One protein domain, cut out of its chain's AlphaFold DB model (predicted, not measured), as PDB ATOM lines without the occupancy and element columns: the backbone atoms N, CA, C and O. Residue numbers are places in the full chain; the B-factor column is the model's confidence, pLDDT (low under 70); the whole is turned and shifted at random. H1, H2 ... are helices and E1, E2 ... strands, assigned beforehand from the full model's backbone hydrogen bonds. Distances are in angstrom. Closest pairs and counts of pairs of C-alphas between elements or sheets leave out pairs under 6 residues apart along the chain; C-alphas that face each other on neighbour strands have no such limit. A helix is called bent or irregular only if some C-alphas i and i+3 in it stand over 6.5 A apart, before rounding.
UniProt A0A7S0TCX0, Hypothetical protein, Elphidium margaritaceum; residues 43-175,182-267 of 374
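Overview. This is residues 43 to 175 and 182 to 267 of the 374 residues of the protein "Hypothetical protein" of Elphidium margaritaceum (UniProt A0A7S0TCX0). A core of crossed helices, H1, H2, H3, H4 and H8, has H4 in its middle, and an arm of two small two-stranded ribbons, E1 with E4 and beyond them the hairpin E2 and E3, makes one end of the longest axis while H9 makes the other. Residues 43 to 52 of the long helix H1 stick out of the core; the hairpin E5 and E6 packs on residues 69 to 74 of H1, and its loop sticks out at residues 241 to 246. The printed part has 219 residues, with nine named helices and six named strands in the order H1 H2 H3 H4 E1 E2 E3 E4 H5 H6 H7 H8 E5 E6 H9; the three sheets, E1 - E4, E2 - E3 and E5 - E6, are antiparallel. The class is mixed, helices and strands; the whole is only just loose, close to compact, with a radius of gyration of the C-alphas of 20.8 A and spans of 67 by 52 by 46 A.

Arrangement. H1, residues 43 to 74, and H2, residues 76 to 89, touch only at the corner, and only just, with 3 pairs of C-alphas within 8 A, the closest Leu 72 and Gln 79 at 5.3 A. H3, residues 99 to 104, only just touches H2, with 3 such pairs, the closest Ala 89 and Asn 101 at 6.3 A. H4, residues 106 to 122, is the hub, touching six helices. With residues 112 to 119 alone it touches H1, about perpendicular at 75 degrees; the closest C-alphas, of Cys 68 and Ser 115, are 6.1 A apart. E1, residues 126 to 130, is antiparallel to E4, residues 153 to 157, with N 129 and O 154 at 2.9 A, within hydrogen-bond range. Between them in the chain, E2, residues 137 to 141, and E3, residues 144 to 148, form a hairpin, with N 146 and O 139 at 2.8 A. H5, residues 158 to 164, touches H4 at a steep tilt of 57 degrees, opposite ways; the closest C-alphas, of Met 121 and Tyr 159, are 5.0 A apart. H6, residues 182 to 196, touches H4 with residues 193 to 196 alone, the closest C-alphas being those of Ala 110 and Leu 193 at 6.7 A. H7, residues 207 to 211, is close to but not clearly touching H5, with the C-alphas of Asn 158 and Ser 208 7.2 A apart. H8, residues 215 to 232, touches H1 at a steep tilt of 46 degrees, the same way; the closest C-alphas, of Thr 61 and Ile 218, are 5.8 A apart. E5, residues 233 to 238, and E6, residues 250 to 255, form a hairpin, with N 234 and O 254 at 2.8 A. The closest C-alphas of H1 and E5, those of Cys 73 and Glu 236, are 4.9 A apart. H9, residues 259 to 267, touches no helix but is near H2. Every O i to N i+4 pair is within hydrogen-bond range in H2, H3, H4, H5, H6, H8 and H9; H1 has 27 of 28, and H7 has 0 of 1, with 1 of 2 O i to N i+3 pairs within range.

Along the chain. H1 begins at C-alpha 43, (127.926, 135.972, 108.068), and is 47.1 A long. H8 measures 26.0 A, H4 24.3 A, H6 21.6 A and H2 19.9 A; E6 measures 16.4 A. H7 is only just irregular: C-alphas 208 and 211 are 6.8 A apart. H9 ends at C-alpha 267, (138.731, 189.670, 131.556).

Size, cuts and confidence. The C-alphas farthest apart, of Pro 149 and Ser 267, are 68.8 A apart. Residues 176 to 181 are not printed; C-alphas 175 and 182 are 15.1 A apart across this cut. The link from E5 to E6, 11 residues, is long. The mean pLDDT of the printed part is 73.6, and 74 residues are under 70, among them residues 156 to 175 and 182 to 213.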
ATOM      1  N   GLN A  43     128.796 135.159 107.210       61.50
ATOM      2  CA  GLN A  43     127.926 135.972 108.068       61.50
ATOM      3  C   GLN A  43     128.123 135.691 109.563       61.50
ATOM      4  O   GLN A  43     128.095 136.616 110.375       61.50
ATOM      5  N   GLN A  44     128.360 134.434 109.936       67.56
ATOM      6  CA  GLN A  44     128.618 134.056 111.321       67.56
ATOM      7  C   GLN A  44     130.031 134.470 111.778       67.56
ATOM      8  O   GLN A  44     130.210 134.834 112.946       67.56
ATOM      9  N   SER A  45     131.020 134.472 110.871       75.44
ATOM     10  CA  SER A  45     132.390 134.922 111.166       75.44
ATOM     11  C   SER A  45     132.437 136.404 111.532       75.44
ATOM     12  O   SER A  45     132.853 136.723 112.643       75.44
ATOM     13  N   TRP A  46     131.935 137.314 110.679       82.12
ATOM     14  CA  TRP A  46     132.060 138.759 110.954       82.12
ATOM     15  C   TRP A  46     131.344 139.178 112.241       82.12
ATOM     16  O   TRP A  46     131.810 140.080 112.933       82.12
ATOM     17  N   LEU A  47     130.232 138.519 112.589       79.19
ATOM     18  CA  LEU A  47     129.526 138.773 113.842       79.19
ATOM     19  C   LEU A  47     130.358 138.321 115.051       79.19
ATOM     20  O   LEU A  47     130.392 139.016 116.065       79.19
ATOM     21  N   THR A  48     131.047 137.185 114.940       80.12
ATOM     22  CA  THR A  48     131.942 136.670 115.986       80.12
ATOM     23  C   THR A  48     133.151 137.592 116.165       80.12
ATOM     24  O   THR A  48     133.443 138.000 117.290       80.12
ATOM     25  N   ASP A  49     133.782 138.006 115.064       77.44
ATOM     26  CA  ASP A  49     134.910 138.946 115.063       77.44
ATOM     27  C   ASP A  49     134.506 140.317 115.638       77.44
ATOM     28  O   ASP A  49     135.222 140.897 116.457       77.44
ATOM     29  N   LEU A  50     133.321 140.822 115.272       78.50
ATOM     30  CA  LEU A  50     132.768 142.068 115.809       78.50
ATOM     31  C   LEU A  50     132.522 141.977 117.320       78.50
ATOM     32  O   LEU A  50     132.892 142.897 118.049       78.50
ATOM     33  N   LEU A  51     131.917 140.888 117.802       78.94
ATOM     34  CA  LEU A  51     131.669 140.683 119.232       78.94
ATOM     35  C   LEU A  51     132.977 140.582 120.028       78.94
ATOM     36  O   LEU A  51     133.060 141.152 121.117       78.94
ATOM     37  N   GLN A  52     134.005 139.930 119.479       76.75
ATOM     38  CA  GLN A  52     135.329 139.866 120.099       76.75
ATOM     39  C   GLN A  52     135.961 141.264 120.210       76.75
ATOM     40  O   GLN A  52     136.381 141.666 121.294       76.75
ATOM     41  N   VAL A  53     135.948 142.046 119.121       75.12
ATOM     42  CA  VAL A  53     136.467 143.428 119.102       75.12
ATOM     43  C   VAL A  53     135.712 144.343 120.074       75.12
ATOM     44  O   VAL A  53     136.337 145.189 120.716       75.12
ATOM     45  N   ILE A  54     134.390 144.186 120.194       76.06
ATOM     46  CA  ILE A  54     133.571 144.954 121.140       76.06
ATOM     47  C   ILE A  54     133.951 144.607 122.582       76.06
ATOM     48  O   ILE A  54     134.254 145.522 123.343       76.06
ATOM     49  N   ASN A  55     133.979 143.322 122.949       76.06
ATOM     50  CA  ASN A  55     134.279 142.897 124.320       76.06
ATOM     51  C   ASN A  55     135.691 143.331 124.747       76.06
ATOM     52  O   ASN A  55     135.838 144.070 125.722       76.06
ATOM     53  N   ASP A  56     136.720 142.958 123.977       73.75
ATOM     54  CA  ASP A  56     138.120 143.257 124.311       73.75
ATOM     55  C   ASP A  56     138.385 144.772 124.357       73.75
ATOM     56  O   ASP A  56     139.124 145.268 125.213       73.75
ATOM     57  N   GLY A  57     137.770 145.525 123.437       76.62
ATOM     58  CA  GLY A  57     137.894 146.977 123.371       76.62
ATOM     59  C   GLY A  57     137.178 147.696 124.516       76.62
ATOM     60  O   GLY A  57     137.731 148.647 125.072       76.62
ATOM     61  N   MET A  58     135.968 147.256 124.879       81.44
ATOM     62  CA  MET A  58     135.175 147.873 125.947       81.44
ATOM     63  C   MET A  58     135.768 147.607 127.327       81.44
ATOM     64  O   MET A  58     135.973 148.569 128.067       81.44
ATOM     65  N   ASP A  59     136.098 146.356 127.653       82.06
ATOM     66  CA  ASP A  59     136.623 145.995 128.975       82.06
ATOM     67  C   ASP A  59     137.965 146.701 129.237       82.06
ATOM     68  O   ASP A  59     138.143 147.355 130.267       82.06
ATOM     69  N   MET A  60     138.885 146.683 128.262       82.25
ATOM     70  CA  MET A  60     140.184 147.351 128.409       82.25
ATOM     71  C   MET A  60     140.057 148.879 128.513       82.25
ATOM     72  O   MET A  60     140.801 149.493 129.278       82.25
ATOM     73  N   THR A  61     139.123 149.496 127.780       87.06
ATOM     74  CA  THR A  61     138.871 150.947 127.868       87.06
ATOM     75  C   THR A  61     138.222 151.312 129.205       87.06
ATOM     76  O   THR A  61     138.632 152.285 129.831       87.06
ATOM     77  N   SER A  62     137.247 150.525 129.670       88.00
ATOM     78  CA  SER A  62     136.551 150.735 130.945       88.00
ATOM     79  C   SER A  62     137.519 150.674 132.125       88.00
ATOM     80  O   SER A  62     137.586 151.611 132.922       88.00
ATOM     81  N   ASP A  63     138.322 149.611 132.199       86.44
ATOM     82  CA  ASP A  63     139.299 149.426 133.271       86.44
ATOM     83  C   ASP A  63     140.375 150.524 133.267       86.44
ATOM     84  O   ASP A  63     140.770 151.015 134.326       86.44
ATOM     85  N   LEU A  64     140.832 150.950 132.083       87.62
ATOM     86  CA  LEU A  64     141.812 152.027 131.957       87.62
ATOM     87  C   LEU A  64     141.228 153.387 132.361       87.62
ATOM     88  O   LEU A  64     141.903 154.156 133.042       87.62
ATOM     89  N   VAL A  65     139.977 153.683 131.991       93.06
ATOM     90  CA  VAL A  65     139.257 154.881 132.454       93.06
ATOM     91  C   VAL A  65     139.118 154.860 133.978       93.06
ATOM     92  O   VAL A  65     139.449 155.851 134.624       93.06
ATOM     93  N   GLN A  66     138.721 153.731 134.574       90.88
ATOM     94  CA  GLN A  66     138.636 153.590 136.030       90.88
ATOM     95  C   GLN A  66     139.998 153.819 136.707       90.88
ATOM     96  O   GLN A  66     140.084 154.570 137.678       90.88
ATOM     97  N   PHE A  67     141.070 153.232 136.169       90.31
ATOM     98  CA  PHE A  67     142.432 153.408 136.676       90.31
ATOM     99  C   PHE A  67     142.916 154.866 136.570       90.31
ATOM    100  O   PHE A  67     143.484 155.407 137.521       90.31
ATOM    101  N   CYS A  68     142.631 155.537 135.451       92.44
ATOM    102  CA  CYS A  68     142.887 156.966 135.282       92.44
ATOM    103  C   CYS A  68     142.136 157.803 136.331       92.44
ATOM    104  O   CYS A  68     142.740 158.682 136.942       92.44
ATOM    105  N   ILE A  69     140.851 157.525 136.584       93.50
ATOM    106  CA  ILE A  69     140.073 158.241 137.608       93.50
ATOM    107  C   ILE A  69     140.724 158.073 138.987       93.50
ATOM    108  O   ILE A  69     140.968 159.083 139.642       93.50
ATOM    109  N   VAL A  70     141.084 156.849 139.401       90.00
ATOM    110  CA  VAL A  70     141.776 156.587 140.685       90.00
ATOM    111  C   VAL A  70     143.030 157.458 140.826       90.00
ATOM    112  O   VAL A  70     143.138 158.219 141.787       90.00
ATOM    113  N   ARG A  71     143.929 157.445 139.830       88.62
ATOM    114  CA  ARG A  71     145.173 158.241 139.873       88.62
ATOM    115  C   ARG A  71     144.934 159.752 139.922       88.62
ATOM    116  O   ARG A  71     145.734 160.475 140.511       88.62
ATOM    117  N   LEU A  72     143.850 160.247 139.321       92.56
ATOM    118  CA  LEU A  72     143.466 161.659 139.415       92.56
ATOM    119  C   LEU A  72     142.841 162.020 140.765       92.56
ATOM    120  O   LEU A  72     142.967 163.168 141.187       92.56
ATOM    121  N   CYS A  73     142.188 161.079 141.452       90.50
ATOM    122  CA  CYS A  73     141.705 161.296 142.819       90.50
ATOM    123  C   CYS A  73     142.882 161.425 143.796       90.50
ATOM    124  O   CYS A  73     142.892 162.331 144.631       90.50
ATOM    125  N   GLU A  74     143.889 160.560 143.642       86.38
ATOM    126  CA  GLU A  74     145.128 160.557 144.431       86.38
ATOM    127  C   GLU A  74     146.027 161.774 144.149       86.38
ATOM    128  O   GLU A  74     146.809 162.170 145.010       86.38
ATOM    129  N   ASN A  75     145.924 162.397 142.968       88.62
ATOM    130  CA  ASN A  75     146.738 163.552 142.584       88.62
ATOM    131  C   ASN A  75     145.885 164.737 142.093       88.62
ATOM    132  O   ASN A  75     145.730 164.989 140.895       88.62
ATOM    133  N   GLN A  76     145.367 165.506 143.053       89.81
ATOM    134  CA  GLN A  76     144.547 166.703 142.814       89.81
ATOM    135  C   GLN A  76     145.289 167.809 142.040       89.81
ATOM    136  O   GLN A  76     144.675 168.546 141.268       89.81
ATOM    137  N   SER A  77     146.606 167.920 142.233       90.38
ATOM    138  CA  SER A  77     147.476 168.887 141.554       90.38
ATOM    139  C   SER A  77     147.509 168.617 140.045       90.38
ATOM    140  O   SER A  77     147.132 169.475 139.242       90.38
ATOM    141  N   LEU A  78     147.812 167.371 139.663       88.94
ATOM    142  CA  LEU A  78     147.777 166.898 138.278       88.94
ATOM    143  C   LEU A  78     146.368 166.976 137.673       88.94
ATOM    144  O   LEU A  78     146.213 167.381 136.523       88.94
ATOM    145  N   GLN A  79     145.329 166.643 138.445       93.00
ATOM    146  CA  GLN A  79     143.940 166.748 137.991       93.00
ATOM    147  C   GLN A  79     143.556 168.188 137.615       93.00
ATOM    148  O   GLN A  79     142.833 168.398 136.642       93.00
ATOM    149  N   ASN A  80     144.045 169.186 138.357       91.88
ATOM    150  CA  ASN A  80     143.811 170.589 138.026       91.88
ATOM    151  C   ASN A  80     144.617 171.041 136.804       91.88
ATOM    152  O   ASN A  80     144.032 171.666 135.928       91.88
ATOM    153  N   GLN A  81     145.889 170.645 136.682       92.88
ATOM    154  CA  GLN A  81     146.704 170.927 135.490       92.88
ATOM    155  C   GLN A  81     146.067 170.368 134.209       92.88
ATOM    156  O   GLN A  81     145.953 171.077 133.212       92.88
ATOM    157  N   ILE A  82     145.595 169.117 134.251       94.19
ATOM    158  CA  ILE A  82     144.882 168.485 133.133       94.19
ATOM    159  C   ILE A  82     143.577 169.221 132.839       94.19
ATOM    160  O   ILE A  82     143.279 169.486 131.679       94.19
ATOM    161  N   TYR A  83     142.795 169.572 133.865       95.00
ATOM    162  CA  TYR A  83     141.579 170.354 133.660       95.00
ATOM    163  C   TYR A  83     141.882 171.692 132.968       95.00
ATOM    164  O   TYR A  83     141.168 172.056 132.038       95.00
ATOM    165  N   ASP A  84     142.912 172.423 133.406       94.25
ATOM    166  CA  ASP A  84     143.247 173.740 132.857       94.25
ATOM    167  C   ASP A  84     143.729 173.627 131.398       94.25
ATOM    168  O   ASP A  84     143.348 174.447 130.562       94.25
ATOM    169  N   GLU A  85     144.467 172.564 131.059       94.44
ATOM    170  CA  GLU A  85     144.853 172.242 129.681       94.44
ATOM    171  C   GLU A  85     143.641 171.893 128.799       94.44
ATOM    172  O   GLU A  85     143.497 172.455 127.711       94.44
ATOM    173  N   VAL A  86     142.731 171.028 129.273       94.25
ATOM    174  CA  VAL A  86     141.498 170.678 128.543       94.25
ATOM    175  C   VAL A  86     140.633 171.924 128.342       94.25
ATOM    176  O   VAL A  86     140.198 172.190 127.226       94.25
ATOM    177  N   PHE A  87     140.418 172.712 129.399       93.81
ATOM    178  CA  PHE A  87     139.606 173.928 129.371       93.81
ATOM    179  C   PHE A  87     140.182 174.976 128.409       93.81
ATOM    180  O   PHE A  87     139.428 175.537 127.610       93.81
ATOM    181  N   GLY A  88     141.502 175.193 128.431       91.38
ATOM    182  CA  GLY A  88     142.198 176.085 127.504       91.38
ATOM    183  C   GLY A  88     142.055 175.642 126.046       91.38
ATOM    184  O   GLY A  88     141.583 176.413 125.214       91.38
ATOM    185  N   ALA A  89     142.359 174.375 125.744       90.88
ATOM    186  CA  ALA A  89     142.275 173.815 124.390       90.88
ATOM    187  C   ALA A  89     140.833 173.664 123.849       90.88
ATOM    188  O   ALA A  89     140.638 173.374 122.665       90.88
ATOM    189  N   THR A  90     139.808 173.856 124.687       91.25
ATOM    190  CA  THR A  90     138.392 173.867 124.276       91.25
ATOM    191  C   THR A  90     137.736 175.247 124.360       91.25
ATOM    192  O   THR A  90     136.532 175.354 124.112       91.25
ATOM    193  N   PHE A  91     138.483 176.295 124.731       89.00
ATOM    194  CA  PHE A  91     137.964 177.644 125.014       89.00
ATOM    195  C   PHE A  91     136.814 177.647 126.041       89.00
ATOM    196  O   PHE A  91     135.823 178.357 125.891       89.00
ATOM    197  N   GLY A  92     136.903 176.781 127.055       89.19
ATOM    198  CA  GLY A  92     135.865 176.611 128.077       89.19
ATOM    199  C   GLY A  92     134.530 176.029 127.591       89.19
ATOM    200  O   GLY A  92     133.555 176.058 128.339       89.19
ATOM    201  N   GLN A  93     134.452 175.477 126.375       90.44
ATOM    202  CA  GLN A  93     133.211 174.928 125.818       90.44
ATOM    203  C   GLN A  93     133.253 173.398 125.707       90.44
ATOM    204  O   GLN A  93     133.988 172.834 124.898       90.44
ATOM    205  N   TYR A  94     132.373 172.717 126.446       89.19
ATOM    206  CA  TYR A  94     132.244 171.251 126.419       89.19
ATOM    207  C   TYR A  94     131.986 170.687 125.006       89.19
ATOM    208  O   TYR A  94     132.473 169.612 124.667       89.19
ATOM    209  N   SER A  95     131.263 171.425 124.154       90.62
ATOM    210  CA  SER A  95     130.995 171.055 122.754       90.62
ATOM    211  C   SER A  95     132.242 170.980 121.872       90.62
ATOM    212  O   SER A  95     132.191 170.358 120.812       90.62
ATOM    213  N   ASN A  96     133.343 171.610 122.288       92.06
ATOM    214  CA  ASN A  96     134.586 171.662 121.523       92.06
ATOM    215  C   ASN A  96     135.535 170.509 121.895       92.06
ATOM    216  O   ASN A  96     136.555 170.327 121.231       92.06
ATOM    217  N   ILE A  97     135.195 169.693 122.904       92.38
ATOM    218  CA  ILE A  97     135.949 168.485 123.256       92.38
ATOM    219  C   ILE A  97     135.794 167.464 122.128       92.38
ATOM    220  O   ILE A  97     134.734 166.876 121.918       92.38
ATOM    221  N   ASN A  98     136.880 167.254 121.393       92.44
ATOM    222  CA  ASN A  98     136.960 166.317 120.285       92.44
ATOM    223  C   ASN A  98     138.366 165.696 120.223       92.44
ATOM    224  O   ASN A  98     139.301 166.177 120.865       92.44
ATOM    225  N   ILE A  99     138.526 164.627 119.441       88.38
ATOM    226  CA  ILE A  99     139.769 163.845 119.418       88.38
ATOM    227  C   ILE A  99     140.982 164.595 118.838       88.38
ATOM    228  O   ILE A  99     142.114 164.221 119.132       88.38
ATOM    229  N   GLN A 100     140.785 165.639 118.027       88.00
ATOM    230  CA  GLN A 100     141.882 166.438 117.469       88.00
ATOM    231  C   GLN A 100     142.494 167.297 118.578       88.00
ATOM    232  O   GLN A 100     143.646 167.074 118.937       88.00
ATOM    233  N   ASN A 101     141.682 168.139 119.229       88.50
ATOM    234  CA  ASN A 101     142.112 168.967 120.363       88.50
ATOM    235  C   ASN A 101     142.720 168.102 121.484       88.50
ATOM    236  O   ASN A 101     143.778 168.418 122.016       88.50
ATOM    237  N   VAL A 102     142.092 166.965 121.811       87.75
ATOM    238  CA  VAL A 102     142.584 166.029 122.840       87.75
ATOM    239  C   VAL A 102     143.963 165.437 122.511       87.75
ATOM    240  O   VAL A 102     144.752 165.181 123.418       87.75
ATOM    241  N   ASN A 103     144.292 165.239 121.233       82.56
ATOM    242  CA  ASN A 103     145.598 164.710 120.822       82.56
ATOM    243  C   ASN A 103     146.741 165.740 120.884       82.56
ATOM    244  O   ASN A 103     147.910 165.328 120.835       82.56
ATOM    245  N   GLU A 104     146.406 167.030 120.978       85.19
ATOM    246  CA  GLU A 104     147.329 168.170 121.083       85.19
ATOM    247  C   GLU A 104     147.648 168.540 122.546       85.19
ATOM    248  O   GLU A 104     148.715 169.088 122.813       85.19
ATOM    249  N   MET A 105     146.780 168.176 123.499       88.12
ATOM    250  CA  MET A 105     146.974 168.368 124.947       88.12
ATOM    251  C   MET A 105     148.151 167.517 125.465       88.12
ATOM    252  O   MET A 105     148.029 166.302 125.642       88.12
ATOM    253  N   ALA A 106     149.313 168.134 125.684       87.00
ATOM    254  CA  ALA A 106     150.561 167.424 125.955       87.00
ATOM    255  C   ALA A 106     150.589 166.745 127.336       87.00
ATOM    256  O   ALA A 106     150.986 165.579 127.431       87.00
ATOM    257  N   ASN A 107     150.148 167.436 128.392       85.94
ATOM    258  CA  ASN A 107     150.176 166.902 129.757       85.94
ATOM    259  C   ASN A 107     149.130 165.799 129.936       85.94
ATOM    260  O   ASN A 107     149.426 164.733 130.477       85.94
ATOM    261  N   PHE A 108     147.922 166.016 129.417       90.19
ATOM    262  CA  PHE A 108     146.839 165.047 129.426       90.19
ATOM    263  C   PHE A 108     147.210 163.773 128.668       90.19
ATOM    264  O   PHE A 108     147.041 162.666 129.183       90.19
ATOM    265  N   LYS A 109     147.804 163.915 127.480       87.81
ATOM    266  CA  LYS A 109     148.336 162.790 126.710       87.81
ATOM    267  C   LYS A 109     149.396 162.038 127.512       87.81
ATOM    268  O   LYS A 109     149.259 160.828 127.687       87.81
ATOM    269  N   ALA A 110     150.400 162.727 128.062       84.31
ATOM    270  CA  ALA A 110     151.424 162.103 128.905       84.31
ATOM    271  C   ALA A 110     150.816 161.337 130.098       84.31
ATOM    272  O   ALA A 110     151.224 160.209 130.371       84.31
ATOM    273  N   PHE A 111     149.785 161.891 130.745       90.31
ATOM    274  CA  PHE A 111     149.044 161.230 131.819       90.31
ATOM    275  C   PHE A 111     148.322 159.947 131.369       90.31
ATOM    276  O   PHE A 111     148.419 158.930 132.062       90.31
ATOM    277  N   VAL A 112     147.621 159.951 130.228       89.56
ATOM    278  CA  VAL A 112     146.934 158.742 129.726       89.56
ATOM    279  C   VAL A 112     147.956 157.673 129.319       89.56
ATOM    280  O   VAL A 112     147.771 156.502 129.647       89.56
ATOM    281  N   TYR A 113     149.073 158.054 128.683       84.38
ATOM    282  CA  TYR A 113     150.160 157.123 128.341       84.38
ATOM    283  C   TYR A 113     150.840 156.523 129.581       84.38
ATOM    284  O   TYR A 113     151.060 155.312 129.623       84.38
ATOM    285  N   ASP A 114     151.144 157.324 130.607       83.25
ATOM    286  CA  ASP A 114     151.720 156.803 131.851       83.25
ATOM    287  C   ASP A 114     150.720 155.926 132.620       83.25
ATOM    288  O   ASP A 114     151.082 154.874 133.141       83.25
ATOM    289  N   SER A 115     149.440 156.295 132.638       86.88
ATOM    290  CA  SER A 115     148.398 155.470 133.257       86.88
ATOM    291  C   SER A 115     148.225 154.137 132.531       86.88
ATOM    292  O   SER A 115     148.129 153.110 133.194       86.88
ATOM    293  N   PHE A 116     148.310 154.109 131.198       80.44
ATOM    294  CA  PHE A 116     148.332 152.862 130.427       80.44
ATOM    295  C   PHE A 116     149.576 152.012 130.719       80.44
ATOM    296  O   PHE A 116     149.463 150.797 130.887       80.44
ATOM    297  N   ARG A 117     150.753 152.642 130.847       76.31
ATOM    298  CA  ARG A 117     152.009 151.978 131.234       76.31
ATOM    299  C   ARG A 117     151.888 151.301 132.599       76.31
ATOM    300  O   ARG A 117     152.231 150.128 132.712       76.31
ATOM    301  N   VAL A 118     151.409 152.016 133.619       75.38
ATOM    302  CA  VAL A 118     151.285 151.476 134.985       75.38
ATOM    303  C   VAL A 118     150.151 150.448 135.072       75.38
ATOM    304  O   VAL A 118     150.341 149.395 135.673       75.38
ATOM    305  N   TYR A 119     149.020 150.664 134.400       76.38
ATOM    306  CA  TYR A 119     147.940 149.676 134.308       76.38
ATOM    307  C   TYR A 119     148.415 148.347 133.688       76.38
ATOM    308  O   TYR A 119     148.123 147.272 134.213       76.38
ATOM    309  N   ALA A 120     149.223 148.412 132.621       66.50
ATOM    310  CA  ALA A 120     149.845 147.246 131.987       66.50
ATOM    311  C   ALA A 120     150.966 146.586 132.825       66.50
ATOM    312  O   ALA A 120     151.395 145.477 132.500       66.50
ATOM    313  N   MET A 121     151.448 147.256 133.880       58.62
ATOM    314  CA  MET A 121     152.348 146.687 134.892       58.62
ATOM    315  C   MET A 121     151.582 146.013 136.042       58.62
ATOM    316  O   MET A 121     152.004 144.951 136.500       58.62
ATOM    317  N   ASP A 122     150.506 146.640 136.531       58.34
ATOM    318  CA  ASP A 122     149.780 146.226 137.741       58.34
ATOM    319  C   ASP A 122     148.836 145.046 137.489       58.34
ATOM    320  O   ASP A 122     148.891 144.024 138.187       58.34
ATOM    321  N   LYS A 123     148.068 145.093 136.388       59.81
ATOM    322  CA  LYS A 123     147.577 143.843 135.815       59.81
ATOM    323  C   LYS A 123     148.802 143.059 135.380       59.81
ATOM    324  O   LYS A 123     149.451 143.420 134.402       59.81
ATOM    325  N   LYS A 124     149.082 141.973 136.113       50.97
ATOM    326  CA  LYS A 124     150.117 140.962 135.849       50.97
ATOM    327  C   LYS A 124     149.859 140.282 134.504       50.97
ATOM    328  O   LYS A 124     149.494 139.111 134.442       50.97
ATOM    329  N   SER A 125     150.028 141.039 133.427       52.62
ATOM    330  CA  SER A 125     149.877 140.626 132.042       52.62
ATOM    331  C   SER A 125     151.115 139.826 131.675       52.62
ATOM    332  O   SER A 125     152.004 140.276 130.944       52.62
ATOM    333  N   THR A 126     151.196 138.638 132.277       57.28
ATOM    334  CA  THR A 126     152.151 137.604 131.929       57.28
ATOM    335  C   THR A 126     151.718 137.063 130.582       57.28
ATOM    336  O   THR A 126     150.963 136.092 130.496       57.28
ATOM    337  N   LEU A 127     152.114 137.765 129.522       64.62
ATOM    338  CA  LEU A 127     151.708 137.427 128.173       64.62
ATOM    339  C   LEU A 127     152.517 136.201 127.739       64.62
ATOM    340  O   LEU A 127     153.658 136.306 127.281       64.62
ATOM    341  N   PHE A 128     151.936 135.024 127.956       71.12
ATOM    342  CA  PHE A 128     152.446 133.774 127.420       71.12
ATOM    343  C   PHE A 128     152.115 133.725 125.932       71.12
ATOM    344  O   PHE A 128     150.950 133.671 125.547       71.12
ATOM    345  N   GLN A 129     153.147 133.763 125.096       73.50
ATOM    346  CA  GLN A 129     153.030 133.571 123.658       73.50
ATOM    347  C   GLN A 129     153.566 132.190 123.296       73.50
ATOM    348  O   GLN A 129     154.582 131.741 123.825       73.50
ATOM    349  N   GLN A 130     152.890 131.512 122.374       81.19
ATOM    350  CA  GLN A 130     153.431 130.318 121.743       81.19
ATOM    351  C   GLN A 130     154.241 130.731 120.513       81.19
ATOM    352  O   GLN A 130     153.809 131.588 119.744       81.19
ATOM    353  N   ASN A 131     155.400 130.110 120.295       82.00
ATOM    354  CA  ASN A 131     156.135 130.256 119.047       82.00
ATOM    355  C   ASN A 131     155.374 129.548 117.913       82.00
ATOM    356  O   ASN A 131     155.568 128.359 117.664       82.00
ATOM    357  N   THR A 132     154.507 130.295 117.235       83.62
ATOM    358  CA  THR A 132     153.768 129.868 116.039       83.62
ATOM    359  C   THR A 132     154.583 130.011 114.752       83.62
ATOM    360  O   THR A 132     154.107 129.640 113.680       83.62
ATOM    361  N   THR A 133     155.811 130.538 114.822       83.56
ATOM    362  CA  THR A 133     156.667 130.681 113.641       83.56
ATOM    363  C   THR A 133     157.229 129.326 113.208       83.56
ATOM    364  O   THR A 133     157.421 128.414 114.012       83.56
ATOM    365  N   SER A 134     157.555 129.189 111.923       89.81
ATOM    366  CA  SER A 134     158.121 127.961 111.347       89.81
ATOM    367  C   SER A 134     159.591 127.707 111.719       89.81
ATOM    368  O   SER A 134     160.235 126.842 111.122       89.81
ATOM    369  N   ARG A 135     160.157 128.468 112.668       91.81
ATOM    370  CA  ARG A 135     161.567 128.401 113.082       91.81
ATOM    371  C   ARG A 135     161.709 128.613 114.600       91.81
ATOM    372  O   ARG A 135     160.840 129.213 115.229       91.81
ATOM    373  N   PRO A 136     162.796 128.143 115.230       88.62
ATOM    374  CA  PRO A 136     163.083 128.493 116.618       88.62
ATOM    375  C   PRO A 136     163.404 129.992 116.772       88.62
ATOM    376  O   PRO A 136     164.176 130.535 115.983       88.62
ATOM    377  N   ILE A 137     162.856 130.658 117.794       83.50
ATOM    378  CA  ILE A 137     163.133 132.081 118.070       83.50
ATOM    379  C   ILE A 137     164.437 132.187 118.879       83.50
ATOM    380  O   ILE A 137     164.504 131.619 119.973       83.50
ATOM    381  N   PRO A 138     165.479 132.897 118.406       85.06
ATOM    382  CA  PRO A 138     166.688 133.136 119.187       85.06
ATOM    383  C   PRO A 138     166.442 134.210 120.257       85.06
ATOM    384  O   PRO A 138     165.961 135.302 119.958       85.06
ATOM    385  N   VAL A 139     166.819 133.928 121.503       82.00
ATOM    386  CA  VAL A 139     166.681 134.852 122.641       82.00
ATOM    387  C   VAL A 139     168.034 135.000 123.324       82.00
ATOM    388  O   VAL A 139     168.675 134.003 123.642       82.00
ATOM    389  N   ARG A 140     168.487 136.231 123.577       76.12
ATOM    390  CA  ARG A 140     169.716 136.486 124.342       76.12
ATOM    391  C   ARG A 140     169.388 137.001 125.735       76.12
ATOM    392  O   ARG A 140     168.713 138.017 125.870       76.12
ATOM    393  N   VAL A 141     169.911 136.322 126.752       77.12
ATOM    394  CA  VAL A 141     169.790 136.705 128.164       77.12
ATOM    395  C   VAL A 141     171.189 136.656 128.768       77.12
ATOM    396  O   VAL A 141     171.859 135.630 128.687       77.12
ATOM    397  N   ASN A 142     171.660 137.768 129.334       78.81
ATOM    398  CA  ASN A 142     172.965 137.871 130.008       78.81
ATOM    399  C   ASN A 142     174.155 137.371 129.162       78.81
ATOM    400  O   ASN A 142     175.041 136.674 129.647       78.81
ATOM    401  N   GLY A 143     174.152 137.693 127.863       81.62
ATOM    402  CA  GLY A 143     175.173 137.256 126.900       81.62
ATOM    403  C   GLY A 143     175.050 135.797 126.441       81.62
ATOM    404  O   GLY A 143     175.599 135.442 125.399       81.62
ATOM    405  N   GLN A 144     174.283 134.962 127.145       84.56
ATOM    406  CA  GLN A 144     173.974 133.596 126.732       84.56
ATOM    407  C   GLN A 144     172.863 133.596 125.674       84.56
ATOM    408  O   GLN A 144     171.934 134.407 125.717       84.56
ATOM    409  N   SER A 145     172.977 132.699 124.692       85.31
ATOM    410  CA  SER A 145     171.991 132.539 123.620       85.31
ATOM    411  C   SER A 145     171.146 131.294 123.869       85.31
ATOM    412  O   SER A 145     171.664 130.184 123.938       85.31
ATOM    413  N   TYR A 146     169.841 131.507 123.973       87.56
ATOM    414  CA  TYR A 146     168.793 130.507 124.105       87.56
ATOM    415  C   TYR A 146     167.981 130.437 122.810       87.56
ATOM    416  O   TYR A 146     168.051 131.330 121.959       87.56
ATOM    417  N   SER A 147     167.172 129.392 122.666       88.69
ATOM    418  CA  SER A 147     166.238 129.275 121.552       88.69
ATOM    419  C   SER A 147     164.897 128.732 122.027       88.69
ATOM    420  O   SER A 147     164.850 127.702 122.697       88.69
ATOM    421  N   VAL A 148     163.810 129.428 121.691       87.25
ATOM    422  CA  VAL A 148     162.446 128.945 121.922       87.25
ATOM    423  C   VAL A 148     162.077 128.030 120.752       87.25
ATOM    424  O   VAL A 148     162.030 128.512 119.616       87.25
ATOM    425  N   PRO A 149     161.822 126.727 120.973       88.25
ATOM    426  CA  PRO A 149     161.497 125.799 119.892       88.25
ATOM    427  C   PRO A 149     160.163 126.158 119.223       88.25
ATOM    428  O   PRO A 149     159.360 126.913 119.771       88.25
ATOM    429  N   ILE A 150     159.914 125.604 118.036       91.31
ATOM    430  CA  ILE A 150     158.609 125.699 117.359       91.31
ATOM    431  C   ILE A 150     157.542 125.077 118.271       91.31
ATOM    432  O   ILE A 150     157.765 124.011 118.843       91.31
ATOM    433  N   GLY A 151     156.415 125.763 118.461       85.12
ATOM    434  CA  GLY A 151     155.370 125.374 119.414       85.12
ATOM    435  C   GLY A 151     155.731 125.587 120.892       85.12
ATOM    436  O   GLY A 151     154.871 125.390 121.750       85.12
ATOM    437  N   GLY A 152     156.959 126.013 121.208       83.94
ATOM    438  CA  GLY A 152     157.387 126.340 122.567       83.94
ATOM    439  C   GLY A 152     156.704 127.600 123.093       83.94
ATOM    440  O   GLY A 152     156.551 128.580 122.365       83.94
ATOM    441  N   VAL A 153     156.302 127.586 124.363       80.00
ATOM    442  CA  VAL A 153     155.696 128.746 125.032       80.00
ATOM    443  C   VAL A 153     156.788 129.585 125.693       80.00
ATOM    444  O   VAL A 153     157.664 129.050 126.373       80.00
ATOM    445  N   TYR A 154     156.724 130.901 125.514       79.50
ATOM    446  CA  TYR A 154     157.602 131.878 126.148       79.50
ATOM    447  C   TYR A 154     156.785 133.000 126.792       79.50
ATOM    448  O   TYR A 154     155.650 133.272 126.411       79.50
ATOM    449  N   HIS A 155     157.362 133.642 127.803       77.69
ATOM    450  CA  HIS A 155     156.704 134.682 128.585       77.69
ATOM    451  C   HIS A 155     157.314 136.049 128.266       77.69
ATOM    452  O   HIS A 155     158.506 136.264 128.488       77.69
ATOM    453  N   ILE A 156     156.493 136.984 127.781       69.81
ATOM    454  CA  ILE A 156     156.880 138.389 127.645       69.81
ATOM    455  C   ILE A 156     156.565 139.106 128.957       69.81
ATOM    456  O   ILE A 156     155.412 139.407 129.264       69.81
ATOM    457  N   ASN A 157     157.610 139.405 129.728       67.31
ATOM    458  CA  ASN A 157     157.487 140.172 130.960       67.31
ATOM    459  C   ASN A 157     157.364 141.676 130.648       67.31
ATOM    460  O   ASN A 157     158.358 142.404 130.644       67.31
ATOM    461  N   ASN A 158     156.135 142.140 130.403       63.53
ATOM    462  CA  ASN A 158     155.833 143.547 130.115       63.53
ATOM    463  C   ASN A 158     156.362 144.513 131.191       63.53
ATOM    464  O   ASN A 158     156.854 145.587 130.854       63.53
ATOM    465  N   TYR A 159     156.347 144.112 132.465       59.56
ATOM    466  CA  TYR A 159     156.875 144.911 133.576       59.56
ATOM    467  C   TYR A 159     158.378 145.191 133.438       59.56
ATOM    468  O   TYR A 159     158.821 146.313 133.678       59.56
ATOM    469  N   ALA A 160     159.160 144.197 133.004       61.44
ATOM    470  CA  ALA A 160     160.595 144.367 132.782       61.44
ATOM    471  C   ALA A 160     160.882 145.332 131.620       61.44
ATOM    472  O   ALA A 160     161.719 146.219 131.765       61.44
ATOM    473  N   ILE A 161     160.155 145.209 130.501       63.19
ATOM    474  CA  ILE A 161     160.369 146.052 129.312       63.19
ATOM    475  C   ILE A 161     159.932 147.503 129.584       63.19
ATOM    476  O   ILE A 161     160.659 148.446 129.291       63.19
ATOM    477  N   LEU A 162     158.773 147.699 130.221       61.44
ATOM    478  CA  LEU A 162     158.264 149.035 130.563       61.44
ATOM    479  C   LEU A 162     159.047 149.718 131.708       61.44
ATOM    480  O   LEU A 162     158.811 150.897 131.983       61.44
ATOM    481  N   ARG A 163     159.966 149.001 132.377       58.06
ATOM    482  CA  ARG A 163     160.975 149.568 133.290       58.06
ATOM    483  C   ARG A 163     162.341 149.780 132.633       58.06
ATOM    484  O   ARG A 163     162.994 150.753 132.989       58.06
ATOM    485  N   SER A 164     162.780 148.930 131.700       52.19
ATOM    486  CA  SER A 164     164.108 149.060 131.071       52.19
ATOM    487  C   SER A 164     164.262 150.320 130.217       52.19
ATOM    488  O   SER A 164     165.375 150.815 130.067       52.19
ATOM    489  N   ASP A 165     163.154 150.842 129.687       47.09
ATOM    490  CA  ASP A 165     163.129 152.083 128.903       47.09
ATOM    491  C   ASP A 165     163.060 153.353 129.778       47.09
ATOM    492  O   ASP A 165     163.138 154.467 129.258       47.09
ATOM    493  N   ALA A 166     162.911 153.214 131.101       45.47
ATOM    494  CA  ALA A 166     162.923 154.338 132.031       45.47
ATOM    495  C   ALA A 166     164.360 154.607 132.532       45.47
ATOM    496  O   ALA A 166     165.081 153.661 132.857       45.47
ATOM    497  N   PRO A 167     164.803 155.876 132.640       44.41
ATOM    498  CA  PRO A 167     166.116 156.188 133.204       44.41
ATOM    499  C   PRO A 167     166.206 155.701 134.658       44.41
ATOM    500  O   PRO A 167     165.202 155.677 135.368       44.41
ATOM    501  N   ALA A 168     167.412 155.381 135.138       40.25
ATOM    502  CA  ALA A 168     167.634 154.824 136.482       40.25
ATOM    503  C   ALA A 168     167.083 155.691 137.642       40.25
ATOM    504  O   ALA A 168     166.833 155.186 138.725       40.25
ATOM    505  N   ALA A 169     166.793 156.976 137.413       37.69
ATOM    506  CA  ALA A 169     166.068 157.827 138.365       37.69
ATOM    507  C   ALA A 169     164.587 157.421 138.594       37.69
ATOM    508  O   ALA A 169     163.924 157.981 139.463       37.69
ATOM    509  N   ALA A 170     164.050 156.477 137.814       42.09
ATOM    510  CA  ALA A 170     162.682 155.963 137.910       42.09
ATOM    511  C   ALA A 170     162.598 154.499 138.405       42.09
ATOM    512  O   ALA A 170     161.490 153.967 138.544       42.09
ATOM    513  N   SER A 171     163.731 153.829 138.667       37.72
ATOM    514  CA  SER A 171     163.740 152.407 139.054       37.72
ATOM    515  C   SER A 171     163.273 152.139 140.489       37.72
ATOM    516  O   SER A 171     162.789 151.037 140.760       37.72
ATOM    517  N   ASP A 172     163.316 153.138 141.373       40.75
ATOM    518  CA  ASP A 172     162.957 153.020 142.796       40.75
ATOM    519  C   ASP A 172     161.437 153.136 143.011       40.75
ATOM    520  O   ASP A 172     160.916 154.035 143.666       40.75
ATOM    521  N   SER A 173     160.698 152.223 142.377       44.06
ATOM    522  CA  SER A 173     159.230 152.143 142.422       44.06
ATOM    523  C   SER A 173     158.722 150.774 142.900       44.06
ATOM    524  O   SER A 173     157.646 150.330 142.509       44.06
ATOM    525  N   SER A 174     159.526 150.042 143.680       45.28
ATOM    526  CA  SER A 174     159.116 148.752 144.271       45.28
ATOM    527  C   SER A 174     159.602 148.486 145.697       45.28
ATOM    528  O   SER A 174     159.137 147.512 146.285       45.28
ATOM    529  N   SER A 175     160.450 149.332 146.289       40.69
ATOM    530  CA  SER A 175     160.433 149.448 147.745       40.69
ATOM    531  C   SER A 175     159.180 150.244 148.122       40.69
ATOM    532  O   SER A 175     158.995 151.396 147.732       40.69
ATOM    533  N   GLU A 182     154.210 162.339 151.263       49.59
ATOM    534  CA  GLU A 182     153.384 162.650 150.078       49.59
ATOM    535  C   GLU A 182     154.080 163.620 149.112       49.59
ATOM    536  O   GLU A 182     154.071 163.407 147.902       49.59
ATOM    537  N   VAL A 183     154.792 164.616 149.649       46.25
ATOM    538  CA  VAL A 183     155.571 165.597 148.874       46.25
ATOM    539  C   VAL A 183     156.679 164.934 148.040       46.25
ATOM    540  O   VAL A 183     156.983 165.400 146.939       46.25
ATOM    541  N   ALA A 184     157.291 163.849 148.523       45.69
ATOM    542  CA  ALA A 184     158.276 163.083 147.759       45.69
ATOM    543  C   ALA A 184     157.609 162.266 146.640       45.69
ATOM    544  O   ALA A 184     158.114 162.248 145.515       45.69
ATOM    545  N   LYS A 185     156.448 161.655 146.911       49.22
ATOM    546  CA  LYS A 185     155.657 160.899 145.920       49.22
ATOM    547  C   LYS A 185     155.129 161.806 144.803       49.22
ATOM    548  O   LYS A 185     155.298 161.487 143.626       49.22
ATOM    549  N   GLU A 186     154.576 162.971 145.145       42.34
ATOM    550  CA  GLU A 186     154.109 163.971 144.176       42.34
ATOM    551  C   GLU A 186     155.267 164.484 143.306       42.34
ATOM    552  O   GLU A 186     155.169 164.470 142.077       42.34
ATOM    553  N   LYS A 187     156.414 164.827 143.915       40.50
ATOM    554  CA  LYS A 187     157.620 165.232 143.173       40.50
ATOM    555  C   LYS A 187     158.153 164.129 142.260       40.50
ATOM    556  O   LYS A 187     158.505 164.438 141.126       40.50
ATOM    557  N   ARG A 188     158.194 162.858 142.684       44.47
ATOM    558  CA  ARG A 188     158.625 161.743 141.811       44.47
ATOM    559  C   ARG A 188     157.685 161.552 140.621       44.47
ATOM    560  O   ARG A 188     158.169 161.406 139.501       44.47
ATOM    561  N   ASN A 189     156.371 161.619 140.833       42.97
ATOM    562  CA  ASN A 189     155.384 161.537 139.751       42.97
ATOM    563  C   ASN A 189     155.526 162.708 138.759       42.97
ATOM    564  O   ASN A 189     155.536 162.490 137.547       42.97
ATOM    565  N   ALA A 190     155.730 163.933 139.257       39.31
ATOM    566  CA  ALA A 190     155.989 165.107 138.423       39.31
ATOM    567  C   ALA A 190     157.325 165.009 137.658       39.31
ATOM    568  O   ALA A 190     157.394 165.381 136.489       39.31
ATOM    569  N   ILE A 191     158.384 164.475 138.277       37.81
ATOM    570  CA  ILE A 191     159.682 164.234 137.622       37.81
ATOM    571  C   ILE A 191     159.549 163.185 136.512       37.81
ATOM    572  O   ILE A 191     160.103 163.390 135.433       37.81
ATOM    573  N   GLN A 192     158.790 162.102 136.728       45.16
ATOM    574  CA  GLN A 192     158.520 161.126 135.668       45.16
ATOM    575  C   GLN A 192     157.752 161.770 134.506       45.16
ATOM    576  O   GLN A 192     158.231 161.674 133.379       45.16
ATOM    577  N   LEU A 193     156.646 162.493 134.744       39.69
ATOM    578  CA  LEU A 193     155.938 163.205 133.664       39.69
ATOM    579  C   LEU A 193     156.867 164.170 132.902       39.69
ATOM    580  O   LEU A 193     156.921 164.126 131.675       39.69
ATOM    581  N   ASN A 194     157.648 164.987 133.615       35.66
ATOM    582  CA  ASN A 194     158.557 165.966 133.013       35.66
ATOM    583  C   ASN A 194     159.662 165.333 132.153       35.66
ATOM    584  O   ASN A 194     160.026 165.906 131.129       35.66
ATOM    585  N   LEU A 195     160.176 164.152 132.517       37.75
ATOM    586  CA  LEU A 195     161.138 163.413 131.689       37.75
ATOM    587  C   LEU A 195     160.526 163.029 130.330       37.75
ATOM    588  O   LEU A 195     161.147 163.253 129.290       37.75
ATOM    589  N   TRP A 196     159.289 162.524 130.323       45.56
ATOM    590  CA  TRP A 196     158.592 162.092 129.101       45.56
ATOM    591  C   TRP A 196     157.997 163.241 128.269       45.56
ATOM    592  O   TRP A 196     157.731 163.050 127.084       45.56
ATOM    593  N   LEU A 197     157.834 164.435 128.847       37.47
ATOM    594  CA  LEU A 197     157.466 165.664 128.127       37.47
ATOM    595  C   LEU A 197     158.652 166.307 127.376       37.47
ATOM    596  O   LEU A 197     158.456 167.261 126.622       37.47
ATOM    597  N   THR A 198     159.884 165.806 127.537       32.06
ATOM    598  CA  THR A 198     161.028 166.340 126.780       32.06
ATOM    599  C   THR A 198     160.959 165.944 125.291       32.06
ATOM    600  O   THR A 198     160.764 164.767 124.980       32.06
ATOM    601  N   PRO A 199     161.218 166.865 124.333       32.50
ATOM    602  CA  PRO A 199     161.134 166.585 122.886       32.50
ATOM    603  C   PRO A 199     162.055 165.470 122.352       32.50
ATOM    604  O   PRO A 199     161.979 165.095 121.183       32.50
ATOM    605  N   GLN A 200     162.970 164.978 123.188       31.25
ATOM    606  CA  GLN A 200     163.982 163.979 122.853       31.25
ATOM    607  C   GLN A 200     163.465 162.547 123.078       31.25
ATOM    608  O   GLN A 200     163.884 161.626 122.371       31.25
ATOM    609  N   HIS A 201     162.504 162.352 123.991       40.81
ATOM    610  CA  HIS A 201     161.873 161.055 124.225       40.81
ATOM    611  C   HIS A 201     160.772 160.777 123.192       40.81
ATOM    612  O   HIS A 201     159.576 160.931 123.432       40.81
ATOM    613  N   LYS A 202     161.183 160.283 122.017       38.91
ATOM    614  CA  LYS A 202     160.255 159.627 121.087       38.91
ATOM    615  C   LYS A 202     159.662 158.391 121.764       38.91
ATOM    616  O   LYS A 202     160.341 157.370 121.865       38.91
ATOM    617  N   PHE A 203     158.395 158.476 122.169       42.84
ATOM    618  CA  PHE A 203     157.596 157.328 122.597       42.84
ATOM    619  C   PHE A 203     157.646 156.233 121.523       42.84
ATOM    620  O   PHE A 203     156.968 156.306 120.497       42.84
ATOM    621  N   ARG A 204     158.459 155.200 121.755       41.38
ATOM    622  CA  ARG A 204     158.378 153.963 120.983       41.38
ATOM    623  C   ARG A 204     157.143 153.225 121.474       41.38
ATOM    624  O   ARG A 204     157.117 152.768 122.612       41.38
ATOM    625  N   ILE A 205     156.130 153.100 120.616       44.88
ATOM    626  CA  ILE A 205     155.035 152.154 120.850       44.88
ATOM    627  C   ILE A 205     155.693 150.781 120.999       44.88
ATOM    628  O   ILE A 205     156.301 150.269 120.057       44.88
ATOM    629  N   ASN A 206     155.658 150.241 122.215       43.19
ATOM    630  CA  ASN A 206     156.370 149.017 122.547       43.19
ATOM    631  C   ASN A 206     155.839 147.865 121.680       43.19
ATOM    632  O   ASN A 206     154.625 147.715 121.533       43.19
ATOM    633  N   ARG A 207     156.723 147.039 121.103       43.47
ATOM    634  CA  ARG A 207     156.308 145.925 120.229       43.47
ATOM    635  C   ARG A 207     155.458 144.883 120.970       43.47
ATOM    636  O   ARG A 207     154.728 144.151 120.314       43.47
ATOM    637  N   SER A 208     155.467 144.850 122.305       43.97
ATOM    638  CA  SER A 208     154.515 144.043 123.082       43.97
ATOM    639  C   SER A 208     153.049 144.482 122.927       43.97
ATOM    640  O   SER A 208     152.157 143.669 123.146       43.97
ATOM    641  N   PHE A 209     152.776 145.710 122.466       47.97
ATOM    642  CA  PHE A 209     151.429 146.152 122.084       47.97
ATOM    643  C   PHE A 209     151.000 145.695 120.681       47.97
ATOM    644  O   PHE A 209     149.847 145.912 120.317       47.97
ATOM    645  N   ALA A 210     151.867 145.037 119.899       43.88
ATOM    646  CA  ALA A 210     151.536 144.563 118.549       43.88
ATOM    647  C   ALA A 210     150.480 143.438 118.520       43.88
ATOM    648  O   ALA A 210     149.973 143.112 117.452       43.88
ATOM    649  N   THR A 211     150.127 142.853 119.672       48.91
ATOM    650  CA  THR A 211     148.985 141.930 119.798       48.91
ATOM    651  C   THR A 211     147.653 142.644 120.031       48.91
ATOM    652  O   THR A 211     146.604 142.024 119.889       48.91
ATOM    653  N   CYS A 212     147.655 143.933 120.386       61.62
ATOM    654  CA  CYS A 212     146.433 144.727 120.396       61.62
ATOM    655  C   CYS A 212     146.113 145.121 118.953       61.62
ATOM    656  O   CYS A 212     146.911 145.788 118.299       61.62
ATOM    657  N   ILE A 213     144.934 144.745 118.457       57.59
ATOM    658  CA  ILE A 213     144.552 145.008 117.062       57.59
ATOM    659  C   ILE A 213     144.436 146.525 116.794       57.59
ATOM    660  O   ILE A 213     144.664 146.961 115.667       57.59
ATOM    661  N   LYS A 214     144.117 147.351 117.812       70.25
ATOM    662  CA  LYS A 214     144.003 148.824 117.700       70.25
ATOM    663  C   LYS A 214     144.388 149.578 118.998       70.25
ATOM    664  O   LYS A 214     143.515 150.190 119.614       70.25
ATOM    665  N   PRO A 215     145.673 149.646 119.409       72.50
ATOM    666  CA  PRO A 215     146.076 150.400 120.606       72.50
ATOM    667  C   PRO A 215     145.740 151.896 120.491       72.50
ATOM    668  O   PRO A 215     145.311 152.518 121.460       72.50
ATOM    669  N   LEU A 216     145.838 152.461 119.281       77.25
ATOM    670  CA  LEU A 216     145.443 153.843 118.993       77.25
ATOM    671  C   LEU A 216     143.952 154.107 119.254       77.25
ATOM    672  O   LEU A 216     143.606 155.209 119.670       77.25
ATOM    673  N   TYR A 217     143.075 153.117 119.046       82.56
ATOM    674  CA  TYR A 217     141.641 153.254 119.317       82.56
ATOM    675  C   TYR A 217     141.375 153.338 120.822       82.56
ATOM    676  O   TYR A 217     140.737 154.287 121.265       82.56
ATOM    677  N   ILE A 218     141.934 152.413 121.608       83.44
ATOM    678  CA  ILE A 218     141.768 152.381 123.071       83.44
ATOM    679  C   ILE A 218     142.308 153.675 123.696       83.44
ATOM    680  O   ILE A 218     141.610 154.318 124.480       83.44
ATOM    681  N   MET A 219     143.500 154.119 123.282       84.81
ATOM    682  CA  MET A 219     144.085 155.388 123.730       84.81
ATOM    683  C   MET A 219     143.228 156.600 123.340       84.81
ATOM    684  O   MET A 219     143.027 157.492 124.163       84.81
ATOM    685  N   SER A 220     142.681 156.627 122.119       87.56
ATOM    686  CA  SER A 220     141.811 157.716 121.652       87.56
ATOM    687  C   SER A 220     140.489 157.771 122.421       87.56
ATOM    688  O   SER A 220     140.093 158.838 122.883       87.56
ATOM    689  N   MET A 221     139.824 156.624 122.598       89.81
ATOM    690  CA  MET A 221     138.553 156.527 123.322       89.81
ATOM    691  C   MET A 221     138.732 156.877 124.800       89.81
ATOM    692  O   MET A 221     137.975 157.689 125.326       89.81
ATOM    693  N   THR A 222     139.773 156.344 125.444       92.06
ATOM    694  CA  THR A 222     140.125 156.673 126.833       92.06
ATOM    695  C   THR A 222     140.393 158.162 126.990       92.06
ATOM    696  O   THR A 222     139.828 158.783 127.885       92.06
ATOM    697  N   SER A 223     141.203 158.758 126.108       92.69
ATOM    698  CA  SER A 223     141.509 160.192 126.171       92.69
ATOM    699  C   SER A 223     140.250 161.041 125.970       92.69
ATOM    700  O   SER A 223     140.019 161.978 126.727       92.69
ATOM    701  N   LEU A 224     139.384 160.696 125.014       94.75
ATOM    702  CA  LEU A 224     138.133 161.425 124.795       94.75
ATOM    703  C   LEU A 224     137.191 161.323 126.008       94.75
ATOM    704  O   LEU A 224     136.696 162.343 126.480       94.75
ATOM    705  N   ILE A 225     136.983 160.116 126.543       95.12
ATOM    706  CA  ILE A 225     136.146 159.881 127.730       95.12
ATOM    707  C   ILE A 225     136.709 160.641 128.936       95.12
ATOM    708  O   ILE A 225     135.978 161.387 129.587       95.12
ATOM    709  N   MET A 226     138.009 160.519 129.208       96.12
ATOM    710  CA  MET A 226     138.651 161.197 130.333       96.12
ATOM    711  C   MET A 226     138.617 162.726 130.195       96.12
ATOM    712  O   MET A 226     138.396 163.395 131.200       96.12
ATOM    713  N   ALA A 227     138.747 163.292 128.989       95.88
ATOM    714  CA  ALA A 227     138.622 164.735 128.774       95.88
ATOM    715  C   ALA A 227     137.200 165.234 129.087       95.88
ATOM    716  O   ALA A 227     137.035 166.209 129.818       95.88
ATOM    717  N   LEU A 228     136.169 164.527 128.603       95.94
ATOM    718  CA  LEU A 228     134.763 164.836 128.899       95.94
ATOM    719  C   LEU A 228     134.466 164.740 130.407       95.94
ATOM    720  O   LEU A 228     133.773 165.599 130.961       95.94
ATOM    721  N   LEU A 229     135.002 163.715 131.078       95.75
ATOM    722  CA  LEU A 229     134.803 163.504 132.510       95.75
ATOM    723  C   LEU A 229     135.540 164.545 133.363       95.75
ATOM    724  O   LEU A 229     134.906 165.127 134.239       95.75
ATOM    725  N   VAL A 230     136.827 164.816 133.106       95.25
ATOM    726  CA  VAL A 230     137.621 165.812 133.857       95.25
ATOM    727  C   VAL A 230     137.087 167.225 133.645       95.25
ATOM    728  O   VAL A 230     137.064 168.008 134.589       95.25
ATOM    729  N   PHE A 231     136.612 167.559 132.441       94.50
ATOM    730  CA  PHE A 231     136.007 168.867 132.194       94.50
ATOM    731  C   PHE A 231     134.790 169.091 133.100       94.50
ATOM    732  O   PHE A 231     134.712 170.103 133.790       94.50
ATOM    733  N   LYS A 232     133.852 168.136 133.143       93.25
ATOM    734  CA  LYS A 232     132.629 168.264 133.954       93.25
ATOM    735  C   LYS A 232     132.857 168.091 135.455       93.25
ATOM    736  O   LYS A 232     132.091 168.638 136.245       93.25
ATOM    737  N   ASN A 233     133.858 167.308 135.856       93.75
ATOM    738  CA  ASN A 233     133.949 166.783 137.213       93.75
ATOM    739  C   ASN A 233     135.312 167.011 137.862       93.75
ATOM    740  O   ASN A 233     136.369 166.960 137.235       93.75
ATOM    741  N   LYS A 234     135.280 167.201 139.174       93.81
ATOM    742  CA  LYS A 234     136.405 167.010 140.070       93.81
ATOM    743  C   LYS A 234     136.222 165.662 140.766       93.81
ATOM    744  O   LYS A 234     135.133 165.381 141.263       93.81
ATOM    745  N   PHE A 235     137.261 164.838 140.789       93.38
ATOM    746  CA  PHE A 235     137.239 163.560 141.503       93.38
ATOM    747  C   PHE A 235     137.968 163.689 142.837       93.38
ATOM    748  O   PHE A 235     139.057 164.264 142.879       93.38
ATOM    749  N   GLU A 236     137.395 163.153 143.908       91.38
ATOM    750  CA  GLU A 236     137.917 163.243 145.274       91.38
ATOM    751  C   GLU A 236     137.894 161.857 145.938       91.38
ATOM    752  O   GLU A 236     136.915 161.121 145.810       91.38
ATOM    753  N   CYS A 237     138.957 161.489 146.660       86.06
ATOM    754  CA  CYS A 237     138.949 160.295 147.510       86.06
ATOM    755  C   CYS A 237     138.165 160.583 148.795       86.06
ATOM    756  O   CYS A 237     138.568 161.432 149.590       86.06
ATOM    757  N   GLU A 238     137.085 159.846 149.037       82.00
ATOM    758  CA  GLU A 238     136.381 159.861 150.316       82.00
ATOM    759  C   GLU A 238     137.100 158.903 151.275       82.00
ATOM    760  O   GLU A 238     137.010 157.677 151.154       82.00
ATOM    761  N   GLN A 239     137.872 159.463 152.210       68.75
ATOM    762  CA  GLN A 239     138.503 158.681 153.268       68.75
ATOM    763  C   GLN A 239     137.430 158.233 154.264       68.75
ATOM    764  O   GLN A 239     136.869 159.043 154.999       68.75
ATOM    765  N   ASN A 240     137.150 156.931 154.298       60.19
ATOM    766  CA  ASN A 240     136.317 156.347 155.341       60.19
ATOM    767  C   ASN A 240     137.046 156.452 156.690       60.19
ATOM    768  O   ASN A 240     138.001 155.718 156.933       60.19
ATOM    769  N   GLU A 241     136.549 157.302 157.590       60.41
ATOM    770  CA  GLU A 241     137.026 157.413 158.983       60.41
ATOM    771  C   GLU A 241     136.732 156.149 159.826       60.41
ATOM    772  O   GLU A 241     137.114 156.060 160.995       60.41
ATOM    773  N   SER A 242     136.048 155.148 159.258       57.00
ATOM    774  CA  SER A 242     135.730 153.900 159.946       57.00
ATOM    775  C   SER A 242     136.957 152.989 160.070       57.00
ATOM    776  O   SER A 242     137.638 152.652 159.104       57.00
ATOM    777  N   SER A 243     137.215 152.533 161.294       52.75
ATOM    778  CA  SER A 243     138.386 151.747 161.702       52.75
ATOM    779  C   SER A 243     138.386 150.280 161.227       52.75
ATOM    780  O   SER A 243     138.887 149.396 161.925       52.75
ATOM    781  N   GLN A 244     137.819 149.983 160.053       50.91
ATOM    782  CA  GLN A 244     137.766 148.624 159.508       50.91
ATOM    783  C   GLN A 244     138.925 148.318 158.537       50.91
ATOM    784  O   GLN A 244     139.252 149.134 157.678       50.91
ATOM    785  N   PRO A 245     139.516 147.106 158.591       50.88
ATOM    786  CA  PRO A 245     140.740 146.753 157.857       50.88
ATOM    787  C   PRO A 245     140.548 146.504 156.347       50.88
ATOM    788  O   PRO A 245     141.458 146.017 155.680       50.88
ATOM    789  N   LYS A 246     139.372 146.813 155.789       52.12
ATOM    790  CA  LYS A 246     139.116 146.825 154.342       52.12
ATOM    791  C   LYS A 246     138.740 148.240 153.921       52.12
ATOM    792  O   LYS A 246     137.562 148.572 153.823       52.12
ATOM    793  N   GLN A 247     139.756 149.056 153.653       55.00
ATOM    794  CA  GLN A 247     139.576 150.362 153.028       55.00
ATOM    795  C   GLN A 247     139.051 150.174 151.599       55.00
ATOM    796  O   GLN A 247     139.805 149.922 150.662       55.00
ATOM    797  N   MET A 248     137.733 150.272 151.438       57.53
ATOM    798  CA  MET A 248     137.114 150.455 150.133       57.53
ATOM    799  C   MET A 248     137.339 151.909 149.716       57.53
ATOM    800  O   MET A 248     136.829 152.820 150.371       57.53
ATOM    801  N   LEU A 249     138.111 152.125 148.647       68.12
ATOM    802  CA  LEU A 249     138.306 153.453 148.073       68.12
ATOM    803  C   LEU A 249     136.979 153.924 147.466       68.12
ATOM    804  O   LEU A 249     136.577 153.454 146.399       68.12
ATOM    805  N   ARG A 250     136.287 154.840 148.147       78.06
ATOM    806  CA  ARG A 250     135.111 155.513 147.596       78.06
ATOM    807  C   ARG A 250     135.578 156.773 146.872       78.06
ATOM    808  O   ARG A 250     136.294 157.597 147.435       78.06
ATOM    809  N   ILE A 251     135.175 156.905 145.613       82.19
ATOM    810  CA  ILE A 251     135.469 158.073 144.785       82.19
ATOM    811  C   ILE A 251     134.213 158.928 144.727       82.19
ATOM    812  O   ILE A 251     133.164 158.470 144.270       82.19
ATOM    813  N   ARG A 252     134.328 160.170 145.189       85.44
ATOM    814  CA  ARG A 252     133.288 161.182 145.076       85.44
ATOM    815  C   ARG A 252     133.520 162.006 143.816       85.44
ATOM    816  O   ARG A 252     134.625 162.481 143.559       85.44
ATOM    817  N   THR A 253     132.451 162.214 143.062       85.38
ATOM    818  CA  THR A 253     132.443 163.060 141.869       85.38
ATOM    819  C   THR A 253     131.723 164.363 142.203       85.38
ATOM    820  O   THR A 253     130.572 164.343 142.634       85.38
ATOM    821  N   VAL A 254     132.397 165.498 142.025       88.06
ATOM    822  CA  VAL A 254     131.868 166.841 142.302       88.06
ATOM    823  C   VAL A 254     131.812 167.620 140.991       88.06
ATOM    824  O   VAL A 254     132.818 167.711 140.291       88.06
ATOM    825  N   ALA A 255     130.659 168.186 140.634       86.75
ATOM    826  CA  ALA A 255     130.545 169.014 139.432       86.75
ATOM    827  C   ALA A 255     131.463 170.246 139.534       86.75
ATOM    828  O   ALA A 255     131.512 170.901 140.579       86.75
ATOM    829  N   ARG A 256     132.204 170.567 138.468       86.94
ATOM    830  CA  ARG A 256     133.061 171.762 138.435       86.94
ATOM    831  C   ARG A 256     132.229 173.006 138.129       86.94
ATOM    832  O   ARG A 256     131.467 173.029 137.168       86.94
ATOM    833  N   ASP A 257     132.428 174.059 138.918       85.50
ATOM    834  CA  ASP A 257     131.955 175.398 138.570       85.50
ATOM    835  C   ASP A 257     132.953 176.057 137.604       85.50
ATOM    836  O   ASP A 257     134.130 176.249 137.922       85.50
ATOM    837  N   HIS A 258     132.476 176.392 136.407       85.56
ATOM    838  CA  HIS A 258     133.259 177.078 135.381       85.56
ATOM    839  C   HIS A 258     133.221 178.609 135.528       85.56
ATOM    840  O   HIS A 258     134.041 179.292 134.917       85.56
ATOM    841  N   THR A 259     132.312 179.160 136.343       79.56
ATOM    842  CA  THR A 259     131.977 180.596 136.381       79.56
ATOM    843  C   THR A 259     133.198 181.486 136.617       79.56
ATOM    844  O   THR A 259     133.432 182.421 135.854       79.56
ATOM    845  N   GLN A 260     134.033 181.155 137.607       74.69
ATOM    846  CA  GLN A 260     135.243 181.931 137.923       74.69
ATOM    847  C   GLN A 260     136.285 181.904 136.791       74.69
ATOM    848  O   GLN A 260     136.962 182.900 136.542       74.69
ATOM    849  N   ARG A 261     136.415 180.775 136.080       77.75
ATOM    850  CA  ARG A 261     137.364 180.637 134.963       77.75
ATOM    851  C   ARG A 261     136.851 181.297 133.685       77.75
ATOM    852  O   ARG A 261     137.649 181.889 132.968       77.75
ATOM    853  N   ASN A 262     135.541 181.266 133.435       77.50
ATOM    854  CA  ASN A 262     134.922 182.016 132.339       77.50
ATOM    855  C   ASN A 262     135.142 183.524 132.530       77.50
ATOM    856  O   ASN A 262     135.673 184.169 131.634       77.50
ATOM    857  N   GLN A 263     134.872 184.052 133.731       76.44
ATOM    858  CA  GLN A 263     135.136 185.456 134.080       76.44
ATOM    859  C   GLN A 263     136.614 185.841 133.897       76.44
ATOM    860  O   GLN A 263     136.918 186.915 133.380       76.44
ATOM    861  N   PHE A 264     137.546 184.958 134.273       73.25
ATOM    862  CA  PHE A 264     138.976 185.179 134.048       73.25
ATOM    863  C   PHE A 264     139.327 185.231 132.552       73.25
ATOM    864  O   PHE A 264     140.061 186.128 132.137       73.25
ATOM    865  N   MET A 265     138.790 184.326 131.728       69.56
ATOM    866  CA  MET A 265     139.003 184.355 130.274       69.56
ATOM    867  C   MET A 265     138.412 185.626 129.654       69.56
ATOM    868  O   MET A 265     139.114 186.330 128.935       69.56
ATOM    869  N   GLU A 266     137.172 185.977 129.996       73.75
ATOM    870  CA  GLU A 266     136.516 187.212 129.550       73.75
ATOM    871  C   GLU A 266     137.345 188.453 129.914       73.75
ATOM    872  O   GLU A 266     137.556 189.309 129.061       73.75
ATOM    873  N   SER A 267     137.908 188.526 131.128       73.56
ATOM    874  CA  SER A 267     138.731 189.670 131.556       73.56
ATOM    875  C   SER A 267     140.096 189.793 130.863       73.56
ATOM    876  O   SER A 267     140.648 190.890 130.819       73.56
TER     877      SER A 267